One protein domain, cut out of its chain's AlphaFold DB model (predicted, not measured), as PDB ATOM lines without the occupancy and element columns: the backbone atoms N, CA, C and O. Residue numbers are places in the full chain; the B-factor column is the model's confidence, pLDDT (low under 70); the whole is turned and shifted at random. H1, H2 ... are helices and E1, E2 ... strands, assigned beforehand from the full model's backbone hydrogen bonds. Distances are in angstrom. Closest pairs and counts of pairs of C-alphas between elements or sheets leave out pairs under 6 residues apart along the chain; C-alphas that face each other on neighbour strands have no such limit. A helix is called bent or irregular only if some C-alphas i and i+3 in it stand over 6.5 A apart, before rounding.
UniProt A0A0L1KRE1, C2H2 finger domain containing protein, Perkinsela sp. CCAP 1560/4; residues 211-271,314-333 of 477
ATOM      1  N   HIS A 211      56.956  72.262  86.111       90.38
ATOM      2  CA  HIS A 211      55.784  72.921  85.541       90.38
ATOM      3  C   HIS A 211      56.175  74.150  84.737       90.38
ATOM      4  O   HIS A 211      57.252  74.714  84.900       90.38
ATOM      5  N   PHE A 212      55.283  74.542  83.833       87.81
ATOM      6  CA  PHE A 212      55.542  75.602  82.870       87.81
ATOM      7  C   PHE A 212      54.938  76.913  83.388       87.81
ATOM      8  O   PHE A 212      53.708  77.015  83.425       87.81
ATOM      9  N   PRO A 213      55.745  77.895  83.829       87.00
ATOM     10  CA  PRO A 213      55.240  79.212  84.198       87.00
ATOM     11  C   PRO A 213      54.848  80.023  82.955       87.00
ATOM     12  O   PRO A 213      55.412  79.842  81.877       87.00
ATOM     13  N   CYS A 214      53.898  80.946  83.111       86.94
ATOM     14  CA  CYS A 214      53.676  82.006  82.128       86.94
ATOM     15  C   CYS A 214      54.416  83.281  82.550       86.94
ATOM     16  O   CYS A 214      53.997  83.970  83.482       86.94
ATOM     17  N   ASP A 215      55.480  83.625  81.823       82.88
ATOM     18  CA  ASP A 215      56.293  84.818  82.105       82.88
ATOM     19  C   ASP A 215      55.552  86.134  81.808       82.88
ATOM     20  O   ASP A 215      55.807  87.162  82.434       82.88
ATOM     21  N   LEU A 216      54.587  86.100  80.886       83.44
ATOM     22  CA  LEU A 216      53.828  87.274  80.446       83.44
ATOM     23  C   LEU A 216      52.718  87.671  81.427       83.44
ATOM     24  O   LEU A 216      52.285  88.820  81.443       83.44
ATOM     25  N   CYS A 217      52.271  86.742  82.272       82.00
ATOM     26  CA  CYS A 217      51.264  87.003  83.299       82.00
ATOM     27  C   CYS A 217      51.830  87.728  84.529       82.00
ATOM     28  O   CYS A 217      51.053  88.108  85.403       82.00
ATOM     29  N   SER A 218      53.150  87.938  84.622       73.25
ATOM     30  CA  SER A 218      53.801  88.437  85.841       73.25
ATOM     31  C   SER A 218      53.286  89.795  86.332       73.25
ATOM     32  O   SER A 218      53.395  90.070  87.524       73.25
ATOM     33  N   SER A 219      52.740  90.638  85.452       69.25
ATOM     34  CA  SER A 219      52.208  91.965  85.793       69.25
ATOM     35  C   SER A 219      50.760  91.946  86.298       69.25
ATOM     36  O   SER A 219      50.370  92.842  87.040       69.25
ATOM     37  N   ILE A 220      49.968  90.937  85.919       69.94
ATOM     38  CA  ILE A 220      48.525  90.859  86.220       69.94
ATOM     39  C   ILE A 220      48.246  89.757  87.248       69.94
ATOM     40  O   ILE A 220      47.556  89.968  88.241       69.94
ATOM     41  N   LYS A 221      48.784  88.559  87.001       69.75
ATOM     42  CA  LYS A 221      48.635  87.349  87.818       69.75
ATOM     43  C   LYS A 221      49.987  86.624  87.907       69.75
ATOM     44  O   LYS A 221      50.185  85.602  87.244       69.75
ATOM     45  N   PRO A 222      50.932  87.157  88.697       71.75
ATOM     46  CA  PRO A 222      52.197  86.485  88.996       71.75
ATOM     47  C   PRO A 222      52.003  85.055  89.527       71.75
ATOM     48  O   PRO A 222      51.037  84.768  90.231       71.75
ATOM     49  N   ASN A 223      52.961  84.178  89.205       72.31
ATOM     50  CA  ASN A 223      53.016  82.766  89.606       72.31
ATOM     51  C   ASN A 223      51.887  81.862  89.059       72.31
ATOM     52  O   ASN A 223      51.367  80.989  89.762       72.31
ATOM     53  N   ARG A 224      51.521  82.043  87.783       83.00
ATOM     54  CA  ARG A 224      50.612  81.140  87.062       83.00
ATOM     55  C   ARG A 224      51.394  80.014  86.389       83.00
ATOM     56  O   ARG A 224      52.251  80.274  85.543       83.00
ATOM     57  N   PHE A 225      51.076  78.776  86.757       86.69
ATOM     58  CA  PHE A 225      51.752  77.576  86.263       86.69
ATOM     59  C   PHE A 225      50.790  76.655  85.514       86.69
ATOM     60  O   PHE A 225      49.601  76.582  85.830       86.69
ATOM     61  N   PHE A 226      51.341  75.900  84.564       86.31
ATOM     62  CA  PHE A 226      50.624  74.944  83.727       86.31
ATOM     63  C   PHE A 226      51.282  73.562  83.788       86.31
ATOM     64  O   PHE A 226      52.505  73.437  83.895       86.31
ATOM     65  N   SER A 227      50.467  72.507  83.687       87.12
ATOM     66  CA  SER A 227      50.956  71.124  83.773       87.12
ATOM     67  C   SER A 227      51.857  70.712  82.609       87.12
ATOM     68  O   SER A 227      52.742  69.886  82.792       87.12
ATOM     69  N   ASP A 228      51.601  71.240  81.412       87.56
ATOM     70  CA  ASP A 228      52.254  70.851  80.164       87.56
ATOM     71  C   ASP A 228      52.304  72.019  79.174       87.56
ATOM     72  O   ASP A 228      51.463  72.922  79.191       87.56
ATOM     73  N   ARG A 229      53.280  71.964  78.260       86.50
ATOM     74  CA  ARG A 229      53.541  73.026  77.278       86.50
ATOM     75  C   ARG A 229      52.338  73.322  76.377       86.50
ATOM     76  O   ARG A 229      52.104  74.474  76.033       86.50
ATOM     77  N   ARG A 230      51.518  72.312  76.063       87.50
ATOM     78  CA  ARG A 230      50.286  72.487  75.275       87.50
ATOM     79  C   ARG A 230      49.291  73.421  75.966       87.50
ATOM     80  O   ARG A 230      48.741  74.301  75.314       87.50
ATOM     81  N   LYS A 231      49.074  73.257  77.276       86.94
ATOM     82  CA  LYS A 231      48.163  74.120  78.047       86.94
ATOM     83  C   LYS A 231      48.676  75.542  78.158       86.94
ATOM     84  O   LYS A 231      47.887  76.469  78.020       86.94
ATOM     85  N   LEU A 232      49.985  75.702  78.341       88.81
ATOM     86  CA  LEU A 232      50.613  77.017  78.304       88.81
ATOM     87  C   LEU A 232      50.373  77.701  76.947       88.81
ATOM     88  O   LEU A 232      49.994  78.864  76.900       88.81
ATOM     89  N   TYR A 233      50.517  76.967  75.842       87.69
ATOM     90  CA  TYR A 233      50.262  77.510  74.505       87.69
ATOM     91  C   TYR A 233      48.792  77.875  74.291       87.69
ATOM     92  O   TYR A 233      48.501  78.937  73.748       87.69
ATOM     93  N   MET A 234      47.856  77.048  74.761       87.31
ATOM     94  CA  MET A 234      46.432  77.399  74.740       87.31
ATOM     95  C   MET A 234      46.150  78.675  75.539       87.31
ATOM     96  O   MET A 234      45.385  79.519  75.084       87.31
ATOM     97  N   HIS A 235      46.797  78.844  76.692       88.56
ATOM     98  CA  HIS A 235      46.705  80.069  77.478       88.56
ATOM     99  C   HIS A 235      47.271  81.285  76.727       88.56
ATOM    100  O   HIS A 235      46.629  82.333  76.724       88.56
ATOM    101  N   TYR A 236      48.397  81.147  76.018       87.69
ATOM    102  CA  TYR A 236      48.905  82.216  75.152       87.69
ATOM    103  C   TYR A 236      47.919  82.615  74.059       87.69
ATOM    104  O   TYR A 236      47.749  83.802  73.808       87.69
ATOM    105  N   HIS A 237      47.230  81.653  73.446       85.88
ATOM    106  CA  HIS A 237      46.204  81.949  72.446       85.88
ATOM    107  C   HIS A 237      44.950  82.608  73.032       85.88
ATOM    108  O   HIS A 237      44.285  83.361  72.327       85.88
ATOM    109  N   ALA A 238      44.607  82.301  74.284       86.00
ATOM    110  CA  ALA A 238      43.376  82.770  74.911       86.00
ATOM    111  C   ALA A 238      43.516  84.140  75.591       86.00
ATOM    112  O   ALA A 238      42.578  84.929  75.560       86.00
ATOM    113  N   GLU A 239      44.658  84.409  76.231       84.69
ATOM    114  CA  GLU A 239      44.831  85.572  77.116       84.69
ATOM    115  C   GLU A 239      45.973  86.512  76.704       84.69
ATOM    116  O   GLU A 239      46.146  87.560  77.325       84.69
ATOM    117  N   HIS A 240      46.749  86.174  75.667       89.25
ATOM    118  CA  HIS A 240      47.881  86.981  75.215       89.25
ATOM    119  C   HIS A 240      47.823  87.307  73.716       89.25
ATOM    120  O   HIS A 240      47.067  86.721  72.943       89.25
ATOM    121  N   PHE A 241      48.631  88.284  73.299       88.38
ATOM    122  CA  PHE A 241      48.636  88.791  71.929       88.38
ATOM    123  C   PHE A 241      49.740  88.115  71.120       88.38
ATOM    124  O   PHE A 241      50.921  88.320  71.392       88.38
ATOM    125  N   ILE A 242      49.370  87.321  70.115       89.62
ATOM    126  CA  ILE A 242      50.321  86.556  69.295       89.62
ATOM    127  C   ILE A 242      50.484  87.210  67.922       89.62
ATOM    128  O   ILE A 242      49.497  87.505  67.247       89.62
ATOM    129  N   CYS A 243      51.725  87.379  67.467       90.00
ATOM    130  CA  CYS A 243      51.998  87.806  66.100       90.00
ATOM    131  C   CYS A 243      51.691  86.686  65.094       90.00
ATOM    132  O   CYS A 243      52.267  85.599  65.158       90.00
ATOM    133  N   GLN A 244      50.810  86.972  64.135       86.75
ATOM    134  CA  GLN A 244      50.379  86.033  63.090       86.75
ATOM    135  C   GLN A 244      51.084  86.256  61.740       86.75
ATOM    136  O   GLN A 244      50.710  85.656  60.736       86.75
ATOM    137  N   HIS A 245      52.092  87.131  61.682       86.62
ATOM    138  CA  HIS A 245      52.779  87.430  60.429       86.62
ATOM    139  C   HIS A 245      53.568  86.200  59.926       86.62
ATOM    140  O   HIS A 245      54.267  85.573  60.729       86.62
ATOM    141  N   PRO A 246      53.552  85.878  58.614       84.19
ATOM    142  CA  PRO A 246      54.241  84.705  58.060       84.19
ATOM    143  C   PRO A 246      55.734  84.645  58.407       84.19
ATOM    144  O   PRO A 246      56.261  83.585  58.718       84.19
ATOM    145  N   GLY A 247      56.402  85.803  58.454       82.88
ATOM    146  CA  GLY A 247      57.815  85.914  58.854       82.88
ATOM    147  C   GLY A 247      58.123  85.554  60.317       82.88
ATOM    148  O   GLY A 247      59.283  85.364  60.654       82.88
ATOM    149  N   CYS A 248      57.109  85.445  61.180       86.19
ATOM    150  CA  CYS A 248      57.233  84.954  62.557       86.19
ATOM    151  C   CYS A 248      56.624  83.550  62.728       86.19
ATOM    152  O   CYS A 248      56.605  83.019  63.839       86.19
ATOM    153  N   ALA A 249      56.124  82.916  61.661       81.38
ATOM    154  CA  ALA A 249      55.437  81.628  61.758       81.38
ATOM    155  C   ALA A 249      56.340  80.532  62.349       81.38
ATOM    156  O   ALA A 249      55.902  79.813  63.247       81.38
ATOM    157  N   GLU A 250      57.602  80.486  61.917       80.75
ATOM    158  CA  GLU A 250      58.605  79.494  62.335       80.75
ATOM    159  C   GLU A 250      59.205  79.771  63.724       80.75
ATOM    160  O   GLU A 250      59.826  78.892  64.319       80.75
ATOM    161  N   THR A 251      59.002  80.971  64.279       82.75
ATOM    162  CA  THR A 251      59.487  81.302  65.627       82.75
ATOM    163  C   THR A 251      58.625  80.649  66.710       82.75
ATOM    164  O   THR A 251      57.396  80.549  66.563       82.75
ATOM    165  N   ASP A 252      59.270  80.213  67.804       82.81
ATOM    166  CA  ASP A 252      58.577  79.645  68.971       82.81
ATOM    167  C   ASP A 252      57.505  80.632  69.449       82.81
ATOM    168  O   ASP A 252      57.727  81.845  69.485       82.81
ATOM    169  N   ILE A 253      56.334  80.109  69.818       82.81
ATOM    170  CA  ILE A 253      55.186  80.900  70.269       82.81
ATOM    171  C   ILE A 253      55.570  81.848  71.403       82.81
ATOM    172  O   ILE A 253      55.106  82.981  71.416       82.81
ATOM    173  N   LEU A 254      56.504  81.450  72.268       80.88
ATOM    174  CA  LEU A 254      57.040  82.283  73.345       80.88
ATOM    175  C   LEU A 254      57.663  83.600  72.853       80.88
ATOM    176  O   LEU A 254      57.535  84.621  73.520       80.88
ATOM    177  N   LEU A 255      58.321  83.594  71.692       83.06
ATOM    178  CA  LEU A 255      59.021  84.760  71.139       83.06
ATOM    179  C   LEU A 255      58.107  85.683  70.328       83.06
ATOM    180  O   LEU A 255      58.457  86.836  70.077       83.06
ATOM    181  N   LYS A 256      56.940  85.177  69.922       85.94
ATOM    182  CA  LYS A 256      55.925  85.918  69.162       85.94
ATOM    183  C   LYS A 256      54.660  86.228  69.963       85.94
ATOM    184  O   LYS A 256      53.701  86.722  69.377       85.94
ATOM    185  N   THR A 257      54.642  85.931  71.262       87.38
ATOM    186  CA  THR A 257      53.536  86.247  72.175       87.38
ATOM    187  C   THR A 257      53.922  87.412  73.076       87.38
ATOM    188  O   THR A 257      55.025  87.447  73.615       87.38
ATOM    189  N   PHE A 258      53.000  88.352  73.259       88.12
ATOM    190  CA  PHE A 258      53.204  89.593  73.997       88.12
ATOM    191  C   PHE A 258      52.162  89.763  75.100       88.12
ATOM    192  O   PHE A 258      51.044  89.244  75.015       88.12
ATOM    193  N   SER A 259      52.534  90.508  76.142       86.38
ATOM    194  CA  SER A 259      51.668  90.748  77.300       86.38
ATOM    195  C   SER A 259      50.568  91.776  77.009       86.38
ATOM    196  O   SER A 259      49.506  91.724  77.624       86.38
ATOM    197  N   SER A 260      50.797  92.677  76.047       87.50
ATOM    198  CA  SER A 260      49.855  93.726  75.649       87.50
ATOM    199  C   SER A 260      49.867  93.986  74.142       87.50
ATOM    200  O   SER A 260      50.829  93.668  73.436       87.50
ATOM    201  N   GLU A 261      48.808  94.630  73.651       87.00
ATOM    202  CA  GLU A 261      48.708  95.046  72.252       87.00
ATOM    203  C   GLU A 261      49.810  96.046  71.861       87.00
ATOM    204  O   GLU A 261      50.362  95.959  70.765       87.00
ATOM    205  N   LEU A 262      50.205  96.948  72.768       88.19
ATOM    206  CA  LEU A 262      51.264  97.934  72.524       88.19
ATOM    207  C   LEU A 262      52.624  97.270  72.242       88.19
ATOM    208  O   LEU A 262      53.383  97.721  71.378       88.19
ATOM    209  N   GLU A 263      52.935  96.180  72.949       88.69
ATOM    210  CA  GLU A 263      54.147  95.391  72.714       88.69
ATOM    211  C   GLU A 263      54.105  94.690  71.351       88.69
ATOM    212  O   GLU A 263      55.094  94.734  70.613       88.69
ATOM    213  N   LEU A 264      52.955  94.119  70.976       89.31
ATOM    214  CA  LEU A 264      52.759  93.514  69.656       89.31
ATOM    215  C   LEU A 264      52.889  94.555  68.531       89.31
ATOM    216  O   LEU A 264      53.559  94.302  67.528       89.31
ATOM    217  N   GLN A 265      52.300  95.742  68.696       86.69
ATOM    218  CA  GLN A 265      52.425  96.847  67.740       86.69
ATOM    219  C   GLN A 265      53.885  97.299  67.606       86.69
ATOM    220  O   GLN A 265      54.396  97.459  66.495       86.69
ATOM    221  N   SER A 266      54.594  97.423  68.728       89.25
ATOM    222  CA  SER A 266      56.022  97.747  68.749       89.25
ATOM    223  C   SER A 266      56.868  96.687  68.038       89.25
ATOM    224  O   SER A 266      57.793  97.029  67.300       89.25
ATOM    225  N   HIS A 267      56.553  95.402  68.226       89.44
ATOM    226  CA  HIS A 267      57.186  94.303  67.500       89.44
ATOM    227  C   HIS A 267      56.905  94.386  65.995       89.44
ATOM    228  O   HIS A 267      57.842  94.326  65.201       89.44
ATOM    229  N   SER A 268      55.648  94.604  65.602       86.19
ATOM    230  CA  SER A 268      55.239  94.723  64.199       86.19
ATOM    231  C   SER A 268      56.003  95.833  63.471       86.19
ATOM    232  O   SER A 268      56.568  95.610  62.401       86.19
ATOM    233  N   VAL A 269      56.143  97.008  64.095       87.62
ATOM    234  CA  VAL A 269      56.914  98.122  63.521       87.62
ATOM    235  C   VAL A 269      58.408  97.805  63.421       87.62
ATOM    236  O   VAL A 269      59.062  98.269  62.491       87.62
ATOM    237  N   LYS A 270      58.976  97.037  64.356       86.50
ATOM    238  CA  LYS A 270      60.414  96.714  64.365       86.50
ATOM    239  C   LYS A 270      60.781  95.593  63.392       86.50
ATOM    240  O   LYS A 270      61.796  95.698  62.714       86.50
ATOM    241  N   VAL A 271      59.974  94.535  63.340       84.12
ATOM    242  CA  VAL A 271      60.296  93.275  62.648       84.12
ATOM    243  C   VAL A 271      59.594  93.174  61.296       84.12
ATOM    244  O   VAL A 271      60.173  92.675  60.335       84.12
ATOM    245  N   ASN A 314      51.492  86.366  96.994       56.75
ATOM    246  CA  ASN A 314      51.440  85.151  97.791       56.75
ATOM    247  C   ASN A 314      50.512  84.114  97.147       56.75
ATOM    248  O   ASN A 314      50.370  83.030  97.672       56.75
ATOM    249  N   ILE A 315      49.892  84.400  96.005       61.69
ATOM    250  CA  ILE A 315      48.897  83.525  95.393       61.69
ATOM    251  C   ILE A 315      49.552  82.742  94.256       61.69
ATOM    252  O   ILE A 315      50.023  83.331  93.285       61.69
ATOM    253  N   LEU A 316      49.545  81.413  94.364       63.12
ATOM    254  CA  LEU A 316      49.790  80.520  93.237       63.12
ATOM    255  C   LEU A 316      48.494  80.208  92.524       63.12
ATOM    256  O   LEU A 316      47.507  79.829  93.155       63.12
ATOM    257  N   ILE A 317      48.525  80.283  91.198       64.88
ATOM    258  CA  ILE A 317      47.383  79.923  90.367       64.88
ATOM    259  C   ILE A 317      47.729  78.652  89.597       64.88
ATOM    260  O   ILE A 317      48.570  78.658  88.694       64.88
ATOM    261  N   PHE A 318      47.056  77.564  89.960       67.12
ATOM    262  CA  PHE A 318      47.038  76.323  89.204       67.12
ATOM    263  C   PHE A 318      45.936  76.418  88.164       67.12
ATOM    264  O   PHE A 318      44.747  76.400  88.499       67.12
ATOM    265  N   ASP A 319      46.331  76.513  86.903       64.38
ATOM    266  CA  ASP A 319      45.375  76.616  85.818       64.38
ATOM    267  C   ASP A 319      45.190  75.267  85.122       64.38
ATOM    268  O   ASP A 319      46.086  74.725  84.464       64.38
ATOM    269  N   PHE A 320      44.007  74.694  85.307       56.50
ATOM    270  CA  PHE A 320      43.539  73.560  84.531       56.50
ATOM    271  C   PHE A 320      42.624  74.138  83.452       56.50
ATOM    272  O   PHE A 320      41.782  74.960  83.774       56.50
ATOM    273  N   LEU A 321      42.737  73.693  82.195       48.19
ATOM    274  CA  LEU A 321      41.952  74.208  81.051       48.19
ATOM    275  C   LEU A 321      40.432  74.367  81.304       48.19
ATOM    276  O   LEU A 321      39.773  75.093  80.572       48.19
ATOM    277  N   SER A 322      39.875  73.677  82.305       41.19
ATOM    278  CA  SER A 322      38.475  73.739  82.735       41.19
ATOM    279  C   SER A 322      38.230  74.375  84.119       41.19
ATOM    280  O   SER A 322      37.074  74.552  84.496       41.19
ATOM    281  N   SER A 323      39.265  74.695  84.909       47.62
ATOM    282  CA  SER A 323      39.134  75.288  86.251       47.62
ATOM    283  C   SER A 323      40.428  75.947  86.746       47.62
ATOM    284  O   SER A 323      41.486  75.317  86.733       47.62
ATOM    285  N   GLN A 324      40.329  77.144  87.327       60.88
ATOM    286  CA  GLN A 324      41.431  77.764  88.069       60.88
ATOM    287  C   GLN A 324      41.344  77.393  89.551       60.88
ATOM    288  O   GLN A 324      40.275  77.470  90.158       60.88
ATOM    289  N   ARG A 325      42.473  77.014  90.153       63.81
ATOM    290  CA  ARG A 325      42.611  76.908  91.609       63.81
ATOM    291  C   ARG A 325      43.683  77.865  92.085       63.81
ATOM    292  O   ARG A 325      44.801  77.837  91.585       63.81
ATOM    293  N   GLN A 326      43.329  78.691  93.058       65.50
ATOM    294  CA  GLN A 326      44.254  79.611  93.699       65.50
ATOM    295  C   GLN A 326      44.626  79.060  95.072       65.50
ATOM    296  O   GLN A 326      43.755  78.603  95.811       65.50
ATOM    297  N   VAL A 327      45.915  79.077  95.393       62.00
ATOM    298  CA  VAL A 327      46.434  78.709  96.710       62.00
ATOM    299  C   VAL A 327      47.235  79.890  97.228       62.00
ATOM    300  O   VAL A 327      48.214  80.292  96.602       62.00
ATOM    301  N   ASP A 328      46.805  80.452  98.354       66.81
ATOM    302  CA  ASP A 328      47.543  81.510  99.032       66.81
ATOM    303  C   ASP A 328      48.659  80.911  99.897       66.81
ATOM    304  O   ASP A 328      48.427  80.302 100.939       66.81
ATOM    305  N   LEU A 329      49.889  81.100  99.445       65.06
ATOM    306  CA  LEU A 329      51.143  80.756 100.096       65.06
ATOM    307  C   LEU A 329      51.404  81.534 101.380       65.06
ATOM    308  O   LEU A 329      52.288  81.138 102.133       65.06
ATOM    309  N   SER A 330      50.702  82.647 101.627       59.69
ATOM    310  CA  SER A 330      50.834  83.396 102.882       59.69
ATOM    311  C   SER A 330      50.515  82.506 104.084       59.69
ATOM    312  O   SER A 330      51.190  82.595 105.104       59.69
ATOM    313  N   THR A 331      49.593  81.556 103.902       58.38
ATOM    314  CA  THR A 331      49.232  80.530 104.889       58.38
ATOM    315  C   THR A 331      50.344  79.519 105.180       58.38
ATOM    316  O   THR A 331      50.228  78.769 106.140       58.38
ATOM    317  N   PHE A 332      51.421  79.509 104.384       53.78
ATOM    318  CA  PHE A 332      52.577  78.618 104.519       53.78
ATOM    319  C   PHE A 332      53.877  79.369 104.852       53.78
ATOM    320  O   PHE A 332      54.950  78.762 104.866       53.78
ATOM    321  N   LYS A 333      53.825  80.689 105.085       41.84
ATOM    322  CA  LYS A 333      55.024  81.460 105.425       41.84
ATOM    323  C   LYS A 333      55.390  81.278 106.893       41.84
ATOM    324  O   LYS A 333      54.570  81.494 107.776       41.84
TER     325      LYS A 333
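This is residues 211 to 271 and 314 to 333 of the 477 residues of the protein "C2H2 finger domain containing protein" of Perkinsela sp. CCAP 1560/4 (UniProt A0A0L1KRE1). This is a rod with a small sheet at one end, made of the hairpin E2 and E3 with the short strand E1 beside E2, and with the little helix H5 at the hairpin's open end. H1 and H2 lie in the middle of the rod, and the other end holds the long loop of residues 240 to 252 with H3 and H4. The printed part has 81 residues with five named helices and three named strands, in the order H1 E1 H2 H3 H4 E2 E3 H5, and its class is mixed, helices and strands. The sheet's order is E1 E2 E3, mixed. The whole is only just loose, close to compact, with a radius of gyration of the C-alphas of 14.4 A and spans of 46 by 22 by 17 A.

H1, residues 215 to 219, comes closest to E1, residues 224 to 226, at the C-alphas of Cys 217 and Arg 224, 7.0 A apart. H1 is irregular: C-alphas 216 and 219 are 7.3 A apart. Residues 212 to 213 pair antiparallel with residues 225 to 226 of E1. H2, residues 229 to 239, comes closest to E1 at the C-alphas of Leu 232 and Phe 226, 5.8 A apart. H2 and H3, residues 253 to 256, are close but not clearly touching, with the closest C-alphas, those of Tyr 233 and Ile 253, 7.3 A apart. Residues 241 to 242 pair antiparallel with residues 257 to 258. H4, residues 261 to 271, is only just apart from H3, at 8.2 A, and is not on the sheet. E2, residues 315 to 320, is the parallel neighbour of E1 at 30 degrees, with N 225 and O 317 3.2 A apart, within hydrogen-bond range. E2 and E3, residues 323 to 328, form an antiparallel hairpin at 161 degrees, with N 316 and O 327 within range at 2.8 A. H1 and H2 only graze the sheet, with residues 215 to 218 and 231 to 235. H5, residues 329 to 332, comes closest to E2 at the C-alphas of Leu 329 and Ile 315, 5.9 A apart. Every O i to N i+4 pair is within hydrogen-bond range in H2 and H4; H1 has 0 of 1, and 0 of 2 O i to N i+3 pairs, while H3 and H5 are too short for an i+4 pair.

H1 begins at C-alpha 215, (56.293, 84.818, 82.105). H2 is 15.3 A long and H4 15.2 A, ending at C-alpha 271, (60.296, 93.275, 62.648). E2 is 15.7 A long and E3 16.5 A. H5 ends at C-alpha 332, (52.577, 78.618, 104.519).

The C-alphas farthest apart, those of Pro 246 and Lys 333, are 47.5 A apart. Residues 272 to 313 are not printed, and C-alphas 271 and 314 are 37.1 A apart across this cut. Of the links that are printed whole, H2 to H3 is long, with 13 residues, and the others are tight. The mean pLDDT of the printed part is 78.3; residues 219 to 221 and 314 to 333 are under 70.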